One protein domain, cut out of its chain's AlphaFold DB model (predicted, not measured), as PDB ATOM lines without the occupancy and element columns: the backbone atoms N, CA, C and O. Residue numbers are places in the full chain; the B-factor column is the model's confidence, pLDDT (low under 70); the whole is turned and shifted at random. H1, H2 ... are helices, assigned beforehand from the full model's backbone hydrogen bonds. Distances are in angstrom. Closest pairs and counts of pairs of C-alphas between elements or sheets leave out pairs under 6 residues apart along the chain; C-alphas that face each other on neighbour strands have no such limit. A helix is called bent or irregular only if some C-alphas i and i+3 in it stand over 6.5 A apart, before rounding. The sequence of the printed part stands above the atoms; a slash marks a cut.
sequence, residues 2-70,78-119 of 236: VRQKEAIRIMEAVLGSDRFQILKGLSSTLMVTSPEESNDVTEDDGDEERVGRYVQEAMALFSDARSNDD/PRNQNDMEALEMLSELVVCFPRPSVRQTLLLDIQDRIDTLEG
ATOM      1  N   VAL A   2      19.460 -41.248 -48.605       79.81
ATOM      2  CA  VAL A   2      18.407 -42.096 -49.220       79.81
ATOM      3  C   VAL A   2      17.309 -42.451 -48.209       79.81
ATOM      4  O   VAL A   2      16.162 -42.108 -48.448       79.81
ATOM      5  N   ARG A   3      17.672 -42.999 -47.037       75.75
ATOM      6  CA  ARG A   3      16.711 -43.302 -45.953       75.75
ATOM      7  C   ARG A   3      15.906 -42.082 -45.494       75.75
ATOM      8  O   ARG A   3      14.695 -42.118 -45.497       75.75
ATOM      9  N   GLN A   4      16.569 -40.951 -45.248       78.75
ATOM     10  CA  GLN A   4      15.902 -39.698 -44.851       78.75
ATOM     11  C   GLN A   4      14.881 -39.187 -45.877       78.75
ATOM     12  O   GLN A   4      13.835 -38.676 -45.498       78.75
ATOM     13  N   LYS A   5      15.197 -39.273 -47.177       82.25
ATOM     14  CA  LYS A   5      14.260 -38.874 -48.236       82.25
ATOM     15  C   LYS A   5      13.046 -39.794 -48.272       82.25
ATOM     16  O   LYS A   5      11.946 -39.309 -48.502       82.25
ATOM     17  N   GLU A   6      13.265 -41.080 -48.030       85.50
ATOM     18  CA  GLU A   6      12.189 -42.059 -47.934       85.50
ATOM     19  C   GLU A   6      11.320 -41.811 -46.696       85.50
ATOM     20  O   GLU A   6      10.111 -41.688 -46.832       85.50
ATOM     21  N   ALA A   7      11.924 -41.581 -45.527       83.75
ATOM     22  CA  ALA A   7      11.214 -41.225 -44.299       83.75
ATOM     23  C   ALA A   7      10.337 -39.978 -44.472       83.75
ATOM     24  O   ALA A   7       9.175 -39.972 -44.083       83.75
ATOM     25  N   ILE A   8      10.873 -38.927 -45.105       86.69
ATOM     26  CA  ILE A   8      10.121 -37.706 -45.432       86.69
ATOM     27  C   ILE A   8       8.914 -38.022 -46.317       86.69
ATOM     28  O   ILE A   8       7.824 -37.513 -46.067       86.69
ATOM     29  N   ARG A   9       9.107 -38.857 -47.342       86.81
ATOM     30  CA  ARG A   9       8.047 -39.236 -48.278       86.81
ATOM     31  C   ARG A   9       6.947 -40.042 -47.587       86.81
ATOM     32  O   ARG A   9       5.774 -39.778 -47.827       86.81
ATOM     33  N   ILE A  10       7.326 -40.998 -46.738       86.06
ATOM     34  CA  ILE A  10       6.392 -41.815 -45.958       86.06
ATOM     35  C   ILE A  10       5.614 -40.923 -44.985       86.06
ATOM     36  O   ILE A  10       4.391 -40.986 -44.945       86.06
ATOM     37  N   MET A  11       6.291 -40.020 -44.273       86.31
ATOM     38  CA  MET A  11       5.632 -39.083 -43.359       86.31
ATOM     39  C   MET A  11       4.631 -38.165 -44.046       86.31
ATOM     40  O   MET A  11       3.549 -37.944 -43.514       86.31
ATOM     41  N   GLU A  12       4.974 -37.630 -45.216       87.56
ATOM     42  CA  GLU A  12       4.065 -36.778 -45.983       87.56
ATOM     43  C   GLU A  12       2.822 -37.550 -46.453       87.56
ATOM     44  O   GLU A  12       1.722 -37.000 -46.436       87.56
ATOM     45  N   ALA A  13       2.978 -38.832 -46.797       85.88
ATOM     46  CA  ALA A  13       1.860 -39.706 -47.140       85.88
ATOM     47  C   ALA A  13       0.967 -40.023 -45.927       85.88
ATOM     48  O   ALA A  13      -0.252 -39.978 -46.051       85.88
ATOM     49  N   VAL A  14       1.560 -40.302 -44.760       85.19
ATOM     50  CA  VAL A  14       0.828 -40.667 -43.530       85.19
ATOM     51  C   VAL A  14       0.113 -39.469 -42.904       85.19
ATOM     52  O   VAL A  14      -1.014 -39.597 -42.443       85.19
ATOM     53  N   LEU A  15       0.758 -38.301 -42.852       85.50
ATOM     54  CA  LEU A  15       0.209 -37.107 -42.197       85.50
ATOM     55  C   LEU A  15      -0.705 -36.285 -43.115       85.50
ATOM     56  O   LEU A  15      -1.513 -35.489 -42.632       85.50
ATOM     57  N   GLY A  16      -0.550 -36.429 -44.431       87.31
ATOM     58  CA  GLY A  16      -1.117 -35.510 -45.409       87.31
ATOM     59  C   GLY A  16      -0.394 -34.156 -45.439       87.31
ATOM     60  O   GLY A  16       0.351 -33.781 -44.528       87.31
ATOM     61  N   SER A  17      -0.628 -33.394 -46.512       87.06
ATOM     62  CA  SER A  17       0.099 -32.146 -46.802       87.06
ATOM     63  C   SER A  17       0.027 -31.128 -45.657       87.06
ATOM     64  O   SER A  17       1.057 -30.600 -45.235       87.06
ATOM     65  N   ASP A  18      -1.164 -30.868 -45.115       88.06
ATOM     66  CA  ASP A  18      -1.362 -29.780 -44.147       88.06
ATOM     67  C   ASP A  18      -0.625 -30.042 -42.829       88.06
ATOM     68  O   ASP A  18       0.093 -29.184 -42.315       88.06
ATOM     69  N   ARG A  19      -0.726 -31.263 -42.303       89.38
ATOM     70  CA  ARG A  19      -0.101 -31.644 -41.026       89.38
ATOM     71  C   ARG A  19       1.393 -31.837 -41.169       89.38
ATOM     72  O   ARG A  19       2.150 -31.491 -40.264       89.38
ATOM     73  N   PHE A  20       1.836 -32.304 -42.333       90.06
ATOM     74  CA  PHE A  20       3.253 -32.357 -42.646       90.06
ATOM     75  C   PHE A  20       3.892 -30.958 -42.678       90.06
ATOM     76  O   PHE A  20       5.020 -30.783 -42.208       90.06
ATOM     77  N   GLN A  21       3.175 -29.934 -43.155       89.12
ATOM     78  CA  GLN A  21       3.647 -28.546 -43.069       89.12
ATOM     79  C   GLN A  21       3.720 -28.041 -41.623       89.12
ATOM     80  O   GLN A  21       4.689 -27.363 -41.273       89.12
ATOM     81  N   ILE A  22       2.766 -28.417 -40.762       91.50
ATOM     82  CA  ILE A  22       2.830 -28.105 -39.324       91.50
ATOM     83  C   ILE A  22       4.081 -28.743 -38.705       91.50
ATOM     84  O   ILE A  22       4.881 -28.041 -38.087       91.50
ATOM     85  N   LEU A  23       4.321 -30.036 -38.950       90.62
ATOM     86  CA  LEU A  23       5.498 -30.749 -38.443       90.62
ATOM     87  C   LEU A  23       6.818 -30.102 -38.902       90.62
ATOM     88  O   LEU A  23       7.759 -29.967 -38.115       90.62
ATOM     89  N   LYS A  24       6.892 -29.646 -40.161       89.12
ATOM     90  CA  LYS A  24       8.035 -28.864 -40.668       89.12
ATOM     91  C   LYS A  24       8.214 -27.549 -39.915       89.12
ATOM     92  O   LYS A  24       9.349 -27.184 -39.605       89.12
ATOM     93  N   GLY A  25       7.121 -26.852 -39.610       88.75
ATOM     94  CA  GLY A  25       7.131 -25.641 -38.790       88.75
ATOM     95  C   GLY A  25       7.717 -25.899 -37.402       88.75
ATOM     96  O   GLY A  25       8.645 -25.203 -36.993       88.75
ATOM     97  N   LEU A  26       7.261 -26.957 -36.728       88.44
ATOM     98  CA  LEU A  26       7.777 -27.369 -35.419       88.44
ATOM     99  C   LEU A  26       9.271 -27.712 -35.469       88.44
ATOM    100  O   LEU A  26      10.051 -27.257 -34.632       88.44
ATOM    101  N   SER A  27       9.694 -28.447 -36.501       88.00
ATOM    102  CA  SER A  27      11.105 -28.774 -36.725       88.00
ATOM    103  C   SER A  27      11.951 -27.514 -36.952       88.00
ATOM    104  O   SER A  27      13.028 -27.379 -36.370       88.00
ATOM    105  N   SER A  28      11.446 -26.545 -37.721       85.88
ATOM    106  CA  SER A  28      12.104 -25.250 -37.938       85.88
ATOM    107  C   SER A  28      12.258 -24.464 -36.632       85.88
ATOM    108  O   SER A  28      13.353 -23.997 -36.316       85.88
ATOM    109  N   THR A  29      11.206 -24.396 -35.812       85.25
ATOM    110  CA  THR A  29      11.244 -23.769 -34.481       85.25
ATOM    111  C   THR A  29      12.284 -24.425 -33.576       85.25
ATOM    112  O   THR A  29      12.992 -23.730 -32.842       85.25
ATOM    113  N   LEU A  30      12.444 -25.748 -33.663       82.31
ATOM    114  CA  LEU A  30      13.469 -26.483 -32.923       82.31
ATOM    115  C   LEU A  30      14.897 -26.154 -33.424       82.31
ATOM    116  O   LEU A  30      15.841 -26.103 -32.629       82.31
ATOM    117  N   MET A  31      15.060 -25.833 -34.713       78.06
ATOM    118  CA  MET A  31      16.338 -25.427 -35.319       78.06
ATOM    119  C   MET A  31      16.753 -23.974 -35.019       78.06
ATOM    120  O   MET A  31      17.958 -23.698 -34.934       78.06
ATOM    121  N   VAL A  32      15.802 -23.045 -34.852       73.94
ATOM    122  CA  VAL A  32      16.083 -21.615 -34.615       73.94
ATOM    123  C   VAL A  32      16.792 -21.409 -33.272       73.94
ATOM    124  O   VAL A  32      16.465 -22.005 -32.247       73.94
ATOM    125  N   THR A  33      17.859 -20.609 -33.286       57.34
ATOM    126  CA  THR A  33      18.524 -20.091 -32.083       57.34
ATOM    127  C   THR A  33      17.741 -18.867 -31.633       57.34
ATOM    128  O   THR A  33      17.697 -17.912 -32.408       57.34
ATOM    129  N   SER A  34      17.174 -18.835 -30.426       49.78
ATOM    130  CA  SER A  34      16.906 -17.535 -29.798       49.78
ATOM    131  C   SER A  34      18.261 -16.854 -29.584       49.78
ATOM    132  O   SER A  34      19.094 -17.414 -28.872       49.78
ATOM    133  N   PRO A  35      18.550 -15.701 -30.214       46.75
ATOM    134  CA  PRO A  35      19.822 -15.008 -30.022       46.75
ATOM    135  C   PRO A  35      19.887 -14.224 -28.703       46.75
ATOM    136  O   PRO A  35      20.928 -13.640 -28.415       46.75
ATOM    137  N   GLU A  36      18.797 -14.163 -27.930       43.66
ATOM    138  CA  GLU A  36      18.667 -13.211 -26.817       43.66
ATOM    139  C   GLU A  36      18.849 -13.798 -25.412       43.66
ATOM    140  O   GLU A  36      18.903 -13.034 -24.452       43.66
ATOM    141  N   GLU A  37      19.060 -15.106 -25.245       44.25
ATOM    142  CA  GLU A  37      19.203 -15.688 -23.901       44.25
ATOM    143  C   GLU A  37      20.622 -16.177 -23.598       44.25
ATOM    144  O   GLU A  37      20.952 -17.352 -23.637       44.25
ATOM    145  N   SER A  38      21.417 -15.193 -23.172       39.38
ATOM    146  CA  SER A  38      22.339 -15.265 -22.034       39.38
ATOM    147  C   SER A  38      23.671 -16.024 -22.159       39.38
ATOM    148  O   SER A  38      23.785 -17.190 -22.493       39.38
ATOM    149  N   ASN A  39      24.720 -15.324 -21.729       45.94
ATOM    150  CA  ASN A  39      26.044 -15.837 -21.374       45.94
ATOM    151  C   ASN A  39      26.012 -16.615 -20.030       45.94
ATOM    152  O   ASN A  39      26.979 -16.555 -19.264       45.94
ATOM    153  N   ASP A  40      24.898 -17.280 -19.710       38.72
ATOM    154  CA  ASP A  40      24.651 -17.937 -18.427       38.72
ATOM    155  C   ASP A  40      24.388 -19.439 -18.595       38.72
ATOM    156  O   ASP A  40      24.018 -19.928 -19.656       38.72
ATOM    157  N   VAL A  41      24.693 -20.202 -17.552       45.12
ATOM    158  CA  VAL A  41      24.937 -21.656 -17.578       45.12
ATOM    159  C   VAL A  41      23.638 -22.496 -17.649       45.12
ATOM    160  O   VAL A  41      23.619 -23.644 -17.219       45.12
ATOM    161  N   THR A  42      22.559 -21.958 -18.218       48.56
ATOM    162  CA  THR A  42      21.221 -22.588 -18.284       48.56
ATOM    163  C   THR A  42      20.755 -22.888 -19.714       48.56
ATOM    164  O   THR A  42      19.565 -23.055 -19.952       48.56
ATOM    165  N   GLU A  43      21.676 -22.975 -20.682       50.69
ATOM    166  CA  GLU A  43      21.355 -23.319 -22.084       50.69
ATOM    167  C   GLU A  43      20.733 -24.729 -22.250       50.69
ATOM    168  O   GLU A  43      20.096 -24.989 -23.266       50.69
ATOM    169  N   ASP A  44      20.903 -25.632 -21.273       51.28
ATOM    170  CA  ASP A  44      20.501 -27.049 -21.367       51.28
ATOM    171  C   ASP A  44      19.010 -27.279 -21.040       51.28
ATOM    172  O   ASP A  44      18.337 -28.020 -21.756       51.28
ATOM    173  N   ASP A  45      18.462 -26.590 -20.028       54.06
ATOM    174  CA  ASP A  45      17.074 -26.801 -19.570       54.06
ATOM    175  C   ASP A  45      16.043 -26.378 -20.641       54.06
ATOM    176  O   ASP A  45      14.980 -26.982 -20.792       54.06
ATOM    177  N   GLY A  46      16.371 -25.359 -21.442       65.75
ATOM    178  CA  GLY A  46      15.488 -24.864 -22.501       65.75
ATOM    179  C   GLY A  46      15.405 -25.782 -23.724       65.75
ATOM    180  O   GLY A  46      14.374 -25.819 -24.396       65.75
ATOM    181  N   ASP A  47      16.467 -26.529 -24.039       72.06
ATOM    182  CA  ASP A  47      16.457 -27.471 -25.162       72.06
ATOM    183  C   ASP A  47      15.619 -28.718 -24.827       72.06
ATOM    184  O   ASP A  47      14.888 -29.194 -25.695       72.06
ATOM    185  N   GLU A  48      15.649 -29.196 -23.578       76.19
ATOM    186  CA  GLU A  48      14.835 -30.329 -23.108       76.19
ATOM    187  C   GLU A  48      13.335 -30.040 -23.196       76.19
ATOM    188  O   GLU A  48      12.588 -30.808 -23.807       76.19
ATOM    189  N   GLU A  49      12.896 -28.881 -22.704       80.00
ATOM    190  CA  GLU A  49      11.488 -28.488 -22.777       80.00
ATOM    191  C   GLU A  49      11.007 -28.318 -24.232       80.00
ATOM    192  O   GLU A  49       9.907 -28.743 -24.601       80.00
ATOM    193  N   ARG A  50      11.846 -27.726 -25.093       83.62
ATOM    194  CA  ARG A  50      11.542 -27.536 -26.523       83.62
ATOM    195  C   ARG A  50      11.457 -28.867 -27.268       83.62
ATOM    196  O   ARG A  50      10.582 -29.023 -28.120       83.62
ATOM    197  N   VAL A  51      12.352 -29.807 -26.965       86.44
ATOM    198  CA  VAL A  51      12.344 -31.159 -27.536       86.44
ATOM    199  C   VAL A  51      11.109 -31.929 -27.076       86.44
ATOM    200  O   VAL A  51      10.404 -32.478 -27.921       86.44
ATOM    201  N   GLY A  52      10.794 -31.907 -25.779       84.44
ATOM    202  CA  GLY A  52       9.615 -32.583 -25.237       84.44
ATOM    203  C   GLY A  52       8.316 -32.099 -25.889       84.44
ATOM    204  O   GLY A  52       7.499 -32.920 -26.320       84.44
ATOM    205  N   ARG A  53       8.169 -30.773 -26.059       86.88
ATOM    206  CA  ARG A  53       7.051 -30.166 -26.804       86.88
ATOM    207  C   ARG A  53       7.015 -30.620 -28.262       86.88
ATOM    208  O   ARG A  53       5.964 -31.041 -28.735       86.88
ATOM    209  N   TYR A  54       8.156 -30.608 -28.953       90.31
ATOM    210  CA  TYR A  54       8.246 -31.066 -30.342       90.31
ATOM    211  C   TYR A  54       7.768 -32.514 -30.510       90.31
ATOM    212  O   TYR A  54       6.932 -32.775 -31.373       90.31
ATOM    213  N   VAL A  55       8.260 -33.451 -29.692       89.62
ATOM    214  CA  VAL A  55       7.886 -34.871 -29.809       89.62
ATOM    215  C   VAL A  55       6.414 -35.075 -29.450       89.62
ATOM    216  O   VAL A  55       5.712 -35.816 -30.133       89.62
ATOM    217  N   GLN A  56       5.912 -34.389 -28.419       89.25
ATOM    218  CA  GLN A  56       4.502 -34.461 -28.030       89.25
ATOM    219  C   GLN A  56       3.562 -33.969 -29.139       89.25
ATOM    220  O   GLN A  56       2.610 -34.668 -29.485       89.25
ATOM    221  N   GLU A  57       3.835 -32.799 -29.716       89.75
ATOM    222  CA  GLU A  57       3.023 -32.242 -30.800       89.75
ATOM    223  C   GLU A  57       3.152 -33.065 -32.089       89.75
ATOM    224  O   GLU A  57       2.155 -33.298 -32.770       89.75
ATOM    225  N   ALA A  58       4.345 -33.581 -32.401       90.38
ATOM    226  CA  ALA A  58       4.541 -34.469 -33.541       90.38
ATOM    227  C   ALA A  58       3.695 -35.745 -33.416       90.38
ATOM    228  O   ALA A  58       2.972 -36.085 -34.350       90.38
ATOM    229  N   MET A  59       3.725 -36.417 -32.261       89.31
ATOM    230  CA  MET A  59       2.903 -37.608 -32.011       89.31
ATOM    231  C   MET A  59       1.400 -37.311 -32.103       89.31
ATOM    232  O   MET A  59       0.655 -38.122 -32.653       89.31
ATOM    233  N   ALA A  60       0.948 -36.142 -31.633       88.75
ATOM    234  CA  ALA A  60      -0.448 -35.728 -31.768       88.75
ATOM    235  C   ALA A  60      -0.873 -35.618 -33.244       88.75
ATOM    236  O   ALA A  60      -1.916 -36.148 -33.620       88.75
ATOM    237  N   LEU A  61      -0.024 -35.041 -34.107       89.12
ATOM    238  CA  LEU A  61      -0.298 -34.957 -35.547       89.12
ATOM    239  C   LEU A  61      -0.452 -36.341 -36.201       89.12
ATOM    240  O   LEU A  61      -1.327 -36.508 -37.055       89.12
ATOM    241  N   PHE A  62       0.366 -37.324 -35.803       86.62
ATOM    242  CA  PHE A  62       0.249 -38.709 -36.283       86.62
ATOM    243  C   PHE A  62      -1.025 -39.391 -35.779       86.62
ATOM    244  O   PHE A  62      -1.706 -40.053 -36.562       86.62
ATOM    245  N   SER A  63      -1.367 -39.201 -34.502       85.38
ATOM    246  CA  SER A  63      -2.600 -39.734 -33.911       85.38
ATOM    247  C   SER A  63      -3.836 -39.189 -34.626       85.38
ATOM    248  O   SER A  63      -4.712 -39.956 -35.024       85.38
ATOM    249  N   ASP A  64      -3.887 -37.877 -34.852       84.00
ATOM    250  CA  ASP A  64      -5.013 -37.242 -35.526       84.00
ATOM    251  C   ASP A  64      -5.121 -37.707 -36.986       84.00
ATOM    252  O   ASP A  64      -6.195 -37.643 -37.589       84.00
ATOM    253  N   ALA A  65      -3.997 -38.026 -37.654       80.50
ATOM    254  CA  ALA A  65      -3.987 -38.344 -39.096       80.50
ATOM    255  C   ALA A  65      -4.738 -39.636 -39.372       80.50
ATOM    256  O   ALA A  65      -5.429 -39.751 -40.379       80.50
ATOM    257  N   ARG A  66      -4.681 -40.546 -38.403       71.44
ATOM    258  CA  ARG A  66      -5.337 -41.845 -38.462       71.44
ATOM    259  C   ARG A  66      -6.794 -41.793 -38.002       71.44
ATOM    260  O   ARG A  66      -7.573 -42.634 -38.423       71.44
ATOM    261  N   SER A  67      -7.199 -40.802 -37.199       68.06
ATOM    262  CA  SER A  67      -8.599 -40.666 -36.760       68.06
ATOM    263  C   SER A  67      -9.547 -40.136 -37.840       68.06
ATOM    264  O   SER A  67     -10.755 -40.277 -37.702       68.06
ATOM    265  N   ASN A  68      -9.020 -39.500 -38.890       60.19
ATOM    266  CA  ASN A  68      -9.828 -38.941 -39.978       60.19
ATOM    267  C   ASN A  68     -10.069 -39.916 -41.140       60.19
ATOM    268  O   ASN A  68     -10.854 -39.586 -42.025       60.19
ATOM    269  N   ASP A  69      -9.431 -41.089 -41.137       54.56
ATOM    270  CA  ASP A  69      -9.558 -42.105 -42.192       54.56
ATOM    271  C   ASP A  69     -10.673 -43.129 -41.876       54.56
ATOM    272  O   ASP A  69     -10.595 -44.305 -42.221       54.56
ATOM    273  N   ASP A  70     -11.746 -42.676 -41.211       44.78
ATOM    274  CA  ASP A  70     -12.944 -43.461 -40.848       44.78
ATOM    275  C   ASP A  70     -13.889 -43.682 -42.048       44.78
ATOM    276  O   ASP A  70     -15.116 -43.707 -41.941       44.78
ATOM    277  N   PRO A  78      -3.159 -51.865 -33.086       63.53
ATOM    278  CA  PRO A  78      -3.258 -51.350 -31.729       63.53
ATOM    279  C   PRO A  78      -2.560 -49.990 -31.649       63.53
ATOM    280  O   PRO A  78      -1.508 -49.792 -32.251       63.53
ATOM    281  N   ARG A  79      -3.123 -49.054 -30.875       67.94
ATOM    282  CA  ARG A  79      -2.614 -47.677 -30.721       67.94
ATOM    283  C   ARG A  79      -1.101 -47.612 -30.467       67.94
ATOM    284  O   ARG A  79      -0.419 -46.793 -31.065       67.94
ATOM    285  N   ASN A  80      -0.572 -48.554 -29.687       72.38
ATOM    286  CA  ASN A  80       0.859 -48.671 -29.404       72.38
ATOM    287  C   ASN A  80       1.708 -48.929 -30.662       72.38
ATOM    288  O   ASN A  80       2.805 -48.397 -30.763       72.38
ATOM    289  N   GLN A  81       1.212 -49.709 -31.628       74.62
ATOM    290  CA  GLN A  81       1.911 -49.963 -32.894       74.62
ATOM    291  C   GLN A  81       1.988 -48.690 -33.748       74.62
ATOM    292  O   GLN A  81       3.000 -48.445 -34.398       74.62
ATOM    293  N   ASN A  82       0.941 -47.862 -33.705       76.88
ATOM    294  CA  ASN A  82       0.896 -46.585 -34.416       76.88
ATOM    295  C   ASN A  82       1.865 -45.565 -33.803       76.88
ATOM    296  O   ASN A  82       2.590 -44.883 -34.525       76.88
ATOM    297  N   ASP A  83       1.894 -45.495 -32.472       82.12
ATOM    298  CA  ASP A  83       2.806 -44.618 -31.737       82.12
ATOM    299  C   ASP A  83       4.270 -45.051 -31.931       82.12
ATOM    300  O   ASP A  83       5.142 -44.201 -32.109       82.12
ATOM    301  N   MET A  84       4.539 -46.362 -31.992       84.25
ATOM    302  CA  MET A  84       5.860 -46.910 -32.323       84.25
ATOM    303  C   MET A  84       6.312 -46.516 -33.733       84.25
ATOM    304  O   MET A  84       7.416 -46.006 -33.897       84.25
ATOM    305  N   GLU A  85       5.454 -46.674 -34.742       84.25
ATOM    306  CA  GLU A  85       5.781 -46.316 -36.129       84.25
ATOM    307  C   GLU A  85       6.078 -44.811 -36.276       84.25
ATOM    308  O   GLU A  85       7.018 -44.405 -36.966       84.25
ATOM    309  N   ALA A  86       5.314 -43.963 -35.577       86.69
ATOM    310  CA  ALA A  86       5.564 -42.525 -35.520       86.69
ATOM    311  C   ALA A  86       6.923 -42.196 -34.881       86.69
ATOM    312  O   ALA A  86       7.681 -41.382 -35.414       86.69
ATOM    313  N   LEU A  87       7.255 -42.840 -33.759       88.50
ATOM    314  CA  LEU A  87       8.527 -42.650 -33.060       88.50
ATOM    315  C   LEU A  87       9.723 -43.140 -33.889       88.50
ATOM    316  O   LEU A  87      10.744 -42.452 -33.947       88.50
ATOM    317  N   GLU A  88       9.589 -44.261 -34.599       86.56
ATOM    318  CA  GLU A  88      10.606 -44.756 -35.532       86.56
ATOM    319  C   GLU A  88      10.857 -43.762 -36.673       86.56
ATOM    320  O   GLU A  88      12.009 -43.396 -36.930       86.56
ATOM    321  N   MET A  89       9.797 -43.241 -37.302       86.69
ATOM    322  CA  MET A  89       9.913 -42.218 -38.349       86.69
ATOM    323  C   MET A  89      10.601 -40.941 -37.844       86.69
ATOM    324  O   MET A  89      11.475 -40.390 -38.523       86.69
ATOM    325  N   LEU A  90      10.251 -40.479 -36.640       87.81
ATOM    326  CA  LEU A  90      10.899 -39.325 -36.010       87.81
ATOM    327  C   LEU A  90      12.380 -39.598 -35.710       87.81
ATOM    328  O   LEU A  90      13.218 -38.713 -35.922       87.81
ATOM    329  N   SER A  91      12.724 -40.822 -35.295       87.88
ATOM    330  CA  SER A  91      14.105 -41.219 -35.000       87.88
ATOM    331  C   SER A  91      15.025 -41.092 -36.226       87.88
ATOM    332  O   SER A  91      16.147 -40.585 -36.125       87.88
ATOM    333  N   GLU A  92      14.536 -41.445 -37.422       86.06
ATOM    334  CA  GLU A  92      15.318 -41.351 -38.661       86.06
ATOM    335  C   GLU A  92      15.632 -39.900 -39.059       86.06
ATOM    336  O   GLU A  92      16.660 -39.616 -39.696       86.06
ATOM    337  N   LEU A  93      14.768 -38.959 -38.666       84.31
ATOM    338  CA  LEU A  93      14.936 -37.537 -38.957       84.31
ATOM    339  C   LEU A  93      15.827 -36.803 -37.965       84.31
ATOM    340  O   LEU A  93      16.263 -35.694 -38.283       84.31
ATOM    341  N   VAL A  94      16.181 -37.399 -36.822       86.12
ATOM    342  CA  VAL A  94      17.026 -36.720 -35.826       86.12
ATOM    343  C   VAL A  94      18.351 -36.243 -36.441       86.12
ATOM    344  O   VAL A  94      18.853 -35.157 -36.151       86.12
ATOM    345  N   VAL A  95      18.911 -37.014 -37.374       81.38
ATOM    346  CA  VAL A  95      20.174 -36.687 -38.054       81.38
ATOM    347  C   VAL A  95      20.111 -35.351 -38.816       81.38
ATOM    348  O   VAL A  95      21.153 -34.730 -39.037       81.38
ATOM    349  N   CYS A  96      18.916 -34.889 -39.193       81.56
ATOM    350  CA  CYS A  96      18.696 -33.633 -39.909       81.56
ATOM    351  C   CYS A  96      18.843 -32.387 -39.019       81.56
ATOM    352  O   CYS A  96      19.001 -31.287 -39.551       81.56
ATOM    353  N   PHE A  97      18.838 -32.527 -37.687       81.88
ATOM    354  CA  PHE A  97      19.040 -31.390 -36.790       81.88
ATOM    355  C   PHE A  97      20.533 -31.018 -36.687       81.88
ATOM    356  O   PHE A  97      21.386 -31.881 -36.460       81.88
ATOM    357  N   PRO A  98      20.895 -29.729 -36.833       74.44
ATOM    358  CA  PRO A  98      22.294 -29.302 -36.885       74.44
ATOM    359  C   PRO A  98      22.994 -29.300 -35.517       74.44
ATOM    360  O   PRO A  98      24.226 -29.336 -35.469       74.44
ATOM    361  N   ARG A  99      22.243 -29.232 -34.407       77.06
ATOM    362  CA  ARG A  99      22.807 -29.135 -33.053       77.06
ATOM    363  C   ARG A  99      22.977 -30.514 -32.415       77.06
ATOM    364  O   ARG A  99      22.006 -31.263 -32.355       77.06
ATOM    365  N   PRO A 100      24.175 -30.850 -31.902       75.44
ATOM    366  CA  PRO A 100      24.402 -32.135 -31.252       75.44
ATOM    367  C   PRO A 100      23.606 -32.294 -29.949       75.44
ATOM    368  O   PRO A 100      23.112 -33.391 -29.733       75.44
ATOM    369  N   SER A 101      23.422 -31.224 -29.160       74.88
ATOM    370  CA  SER A 101      22.611 -31.236 -27.928       74.88
ATOM    371  C   SER A 101      21.171 -31.654 -28.218       74.88
ATOM    372  O   SER A 101      20.731 -32.703 -27.775       74.88
ATOM    373  N   VAL A 102      20.493 -30.910 -29.094       81.06
ATOM    374  CA  VAL A 102      19.112 -31.188 -29.516       81.06
ATOM    375  C   VAL A 102      18.960 -32.607 -30.067       81.06
ATOM    376  O   VAL A 102      17.998 -33.285 -29.735       81.06
ATOM    377  N   ARG A 103      19.908 -33.083 -30.889       84.56
ATOM    378  CA  ARG A 103      19.862 -34.461 -31.408       84.56
ATOM    379  C   ARG A 103      19.922 -35.502 -30.299       84.56
ATOM    380  O   ARG A 103      19.209 -36.493 -30.367       84.56
ATOM    381  N   GLN A 104      20.796 -35.290 -29.324       80.81
ATOM    382  CA  GLN A 104      20.974 -36.201 -28.206       80.81
ATOM    383  C   GLN A 104      19.720 -36.236 -27.330       80.81
ATOM    384  O   GLN A 104      19.197 -37.315 -27.079       80.81
ATOM    385  N   THR A 105      19.185 -35.072 -26.964       82.31
ATOM    386  CA  THR A 105      17.949 -34.960 -26.181       82.31
ATOM    387  C   THR A 105      16.749 -35.564 -26.912       82.31
ATOM    388  O   THR A 105      15.967 -36.290 -26.311       82.31
ATOM    389  N   LEU A 106      16.632 -35.335 -28.226       86.25
ATOM    390  CA  LEU A 106      15.558 -35.891 -29.054       86.25
ATOM    391  C   LEU A 106      15.626 -37.421 -29.136       86.25
ATOM    392  O   LEU A 106      14.596 -38.076 -29.035       86.25
ATOM    393  N   LEU A 107      16.821 -37.995 -29.305       88.00
ATOM    394  CA  LEU A 107      16.991 -39.452 -29.312       88.00
ATOM    395  C   LEU A 107      16.632 -40.075 -27.965       88.00
ATOM    396  O   LEU A 107      15.996 -41.122 -27.949       88.00
ATOM    397  N   LEU A 108      17.028 -39.437 -26.862       83.88
ATOM    398  CA  LEU A 108      16.717 -39.917 -25.518       83.88
ATOM    399  C   LEU A 108      15.207 -39.885 -25.249       83.88
ATOM    400  O   LEU A 108      14.659 -40.906 -24.852       83.88
ATOM    401  N   ASP A 109      14.521 -38.774 -25.545       86.31
ATOM    402  CA  ASP A 109      13.064 -38.680 -25.349       86.31
ATOM    403  C   ASP A 109      12.301 -39.694 -26.218       86.31
ATOM    404  O   ASP A 109      11.376 -40.354 -25.746       86.31
ATOM    405  N   ILE A 110      12.711 -39.873 -27.482       89.00
ATOM    406  CA  ILE A 110      12.111 -40.878 -28.373       89.00
ATOM    407  C   ILE A 110      12.321 -42.290 -27.810       89.00
ATOM    408  O   ILE A 110      11.370 -43.071 -27.767       89.00
ATOM    409  N   GLN A 111      13.535 -42.619 -27.355       85.62
ATOM    410  CA  GLN A 111      13.844 -43.943 -26.817       85.62
ATOM    411  C   GLN A 111      13.086 -44.228 -25.512       85.62
ATOM    412  O   GLN A 111      12.529 -45.311 -25.371       85.62
ATOM    413  N   ASP A 112      12.979 -43.256 -24.604       85.25
ATOM    414  CA  ASP A 112      12.218 -43.394 -23.354       85.25
ATOM    415  C   ASP A 112      10.729 -43.676 -23.615       85.25
ATOM    416  O   ASP A 112      10.082 -44.450 -22.894       85.25
ATOM    417  N   ARG A 113      10.162 -43.062 -24.661       87.25
ATOM    418  CA  ARG A 113       8.780 -43.318 -25.088       87.25
ATOM    419  C   ARG A 113       8.623 -44.703 -25.706       87.25
ATOM    420  O   ARG A 113       7.661 -45.386 -25.362       87.25
ATOM    421  N   ILE A 114       9.567 -45.132 -26.548       87.12
ATOM    422  CA  ILE A 114       9.607 -46.500 -27.090       87.12
ATOM    423  C   ILE A 114       9.660 -47.518 -25.946       87.12
ATOM    424  O   ILE A 114       8.818 -48.409 -25.878       87.12
ATOM    425  N   ASP A 115      10.575 -47.342 -24.991       84.69
ATOM    426  CA  ASP A 115      10.733 -48.246 -23.850       84.69
ATOM    427  C   ASP A 115       9.451 -48.320 -23.006       84.69
ATOM    428  O   ASP A 115       9.037 -49.402 -22.580       84.69
ATOM    429  N   THR A 116       8.778 -47.180 -22.821       85.75
ATOM    430  CA  THR A 116       7.484 -47.111 -22.128       85.75
ATOM    431  C   THR A 116       6.392 -47.892 -22.875       85.75
ATOM    432  O   THR A 116       5.613 -48.598 -22.234       85.75
ATOM    433  N   LEU A 117       6.330 -47.795 -24.208       84.56
ATOM    434  CA  LEU A 117       5.349 -48.511 -25.038       84.56
ATOM    435  C   LEU A 117       5.620 -50.017 -25.111       84.56
ATOM    436  O   LEU A 117       4.680 -50.811 -25.086       84.56
ATOM    437  N   GLU A 118       6.891 -50.416 -25.153       83.81
ATOM    438  CA  GLU A 118       7.309 -51.821 -25.126       83.81
ATOM    439  C   GLU A 118       7.183 -52.457 -23.727       83.81
ATOM    440  O   GLU A 118       7.433 -53.653 -23.561       83.81
ATOM    441  N   GLY A 119       6.798 -51.682 -22.705       78.44
ATOM    442  CA  GLY A 119       6.698 -52.152 -21.322       78.44
ATOM    443  C   GLY A 119       8.056 -52.492 -20.706       78.44
ATOM    444  O   GLY A 119       8.120 -53.201 -19.696       78.44
TER     445      GLY A 119
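This is residues 2 to 70 and 78 to 119 of the 236 residues of the protein "Hypothetical protein" of Proboscia inermis (UniProt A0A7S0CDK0). Two helical hairpins, H1b with H2 and H3 with H4, pack crosswise through H2, and H1a, the first arm of bent H1, covers part of H3. The 111 printed residues hold four named helices, H1 to H4 in order: all helix, compact, radius of gyration of the C-alphas 14.7 A, spans 51 by 33 by 27 A.

H1, residues 2 to 31, one helix by its hydrogen bonds, is bent, C-alphas 14 and 17 being 9.2 A apart, into H1a, residues 2 to 14, and H1b, residues 17 to 31. H1b touches H2, residues 43 to 67, at a shallow tilt of 7 degrees, opposite ways; the closest C-alphas, of Leu 23 and Ala 58, are 6.2 A apart. H2, with residues 47 to 55 alone, touches H4, residues 100 to 117, at a steep tilt of 48 degrees; closest C-alphas Val 51 and Leu 106, 5.9 A. H3, residues 79 to 96, touches H4, closest C-alphas Val 94 and Arg 103, 5.7 A, and, with residues 89 to 93 alone, H1a, closest C-alphas Met 89 and Ala 7, 6.2 A. Every O i to N i+4 pair is within hydrogen-bond range in H1a, H1b and H4, 19 of 21 in H2 and 11 of 14 in H3.

H1a begins at C-alpha 2 (18.407, -42.096, -49.220); H4 ends at C-alpha 117 (5.349, -48.511, -25.038). H2 is 37.6 A long; H3, 27.1 A, is only just irregular, C-alphas 92 and 95 being 6.8 A apart.

Residues 71 to 77 are cut out, C-alphas 70 and 78 being 15.5 A apart. The link H1 to H2 is long; pLDDT is under 70 at residues 33 to 46, 67 to 70 and 78 to 79.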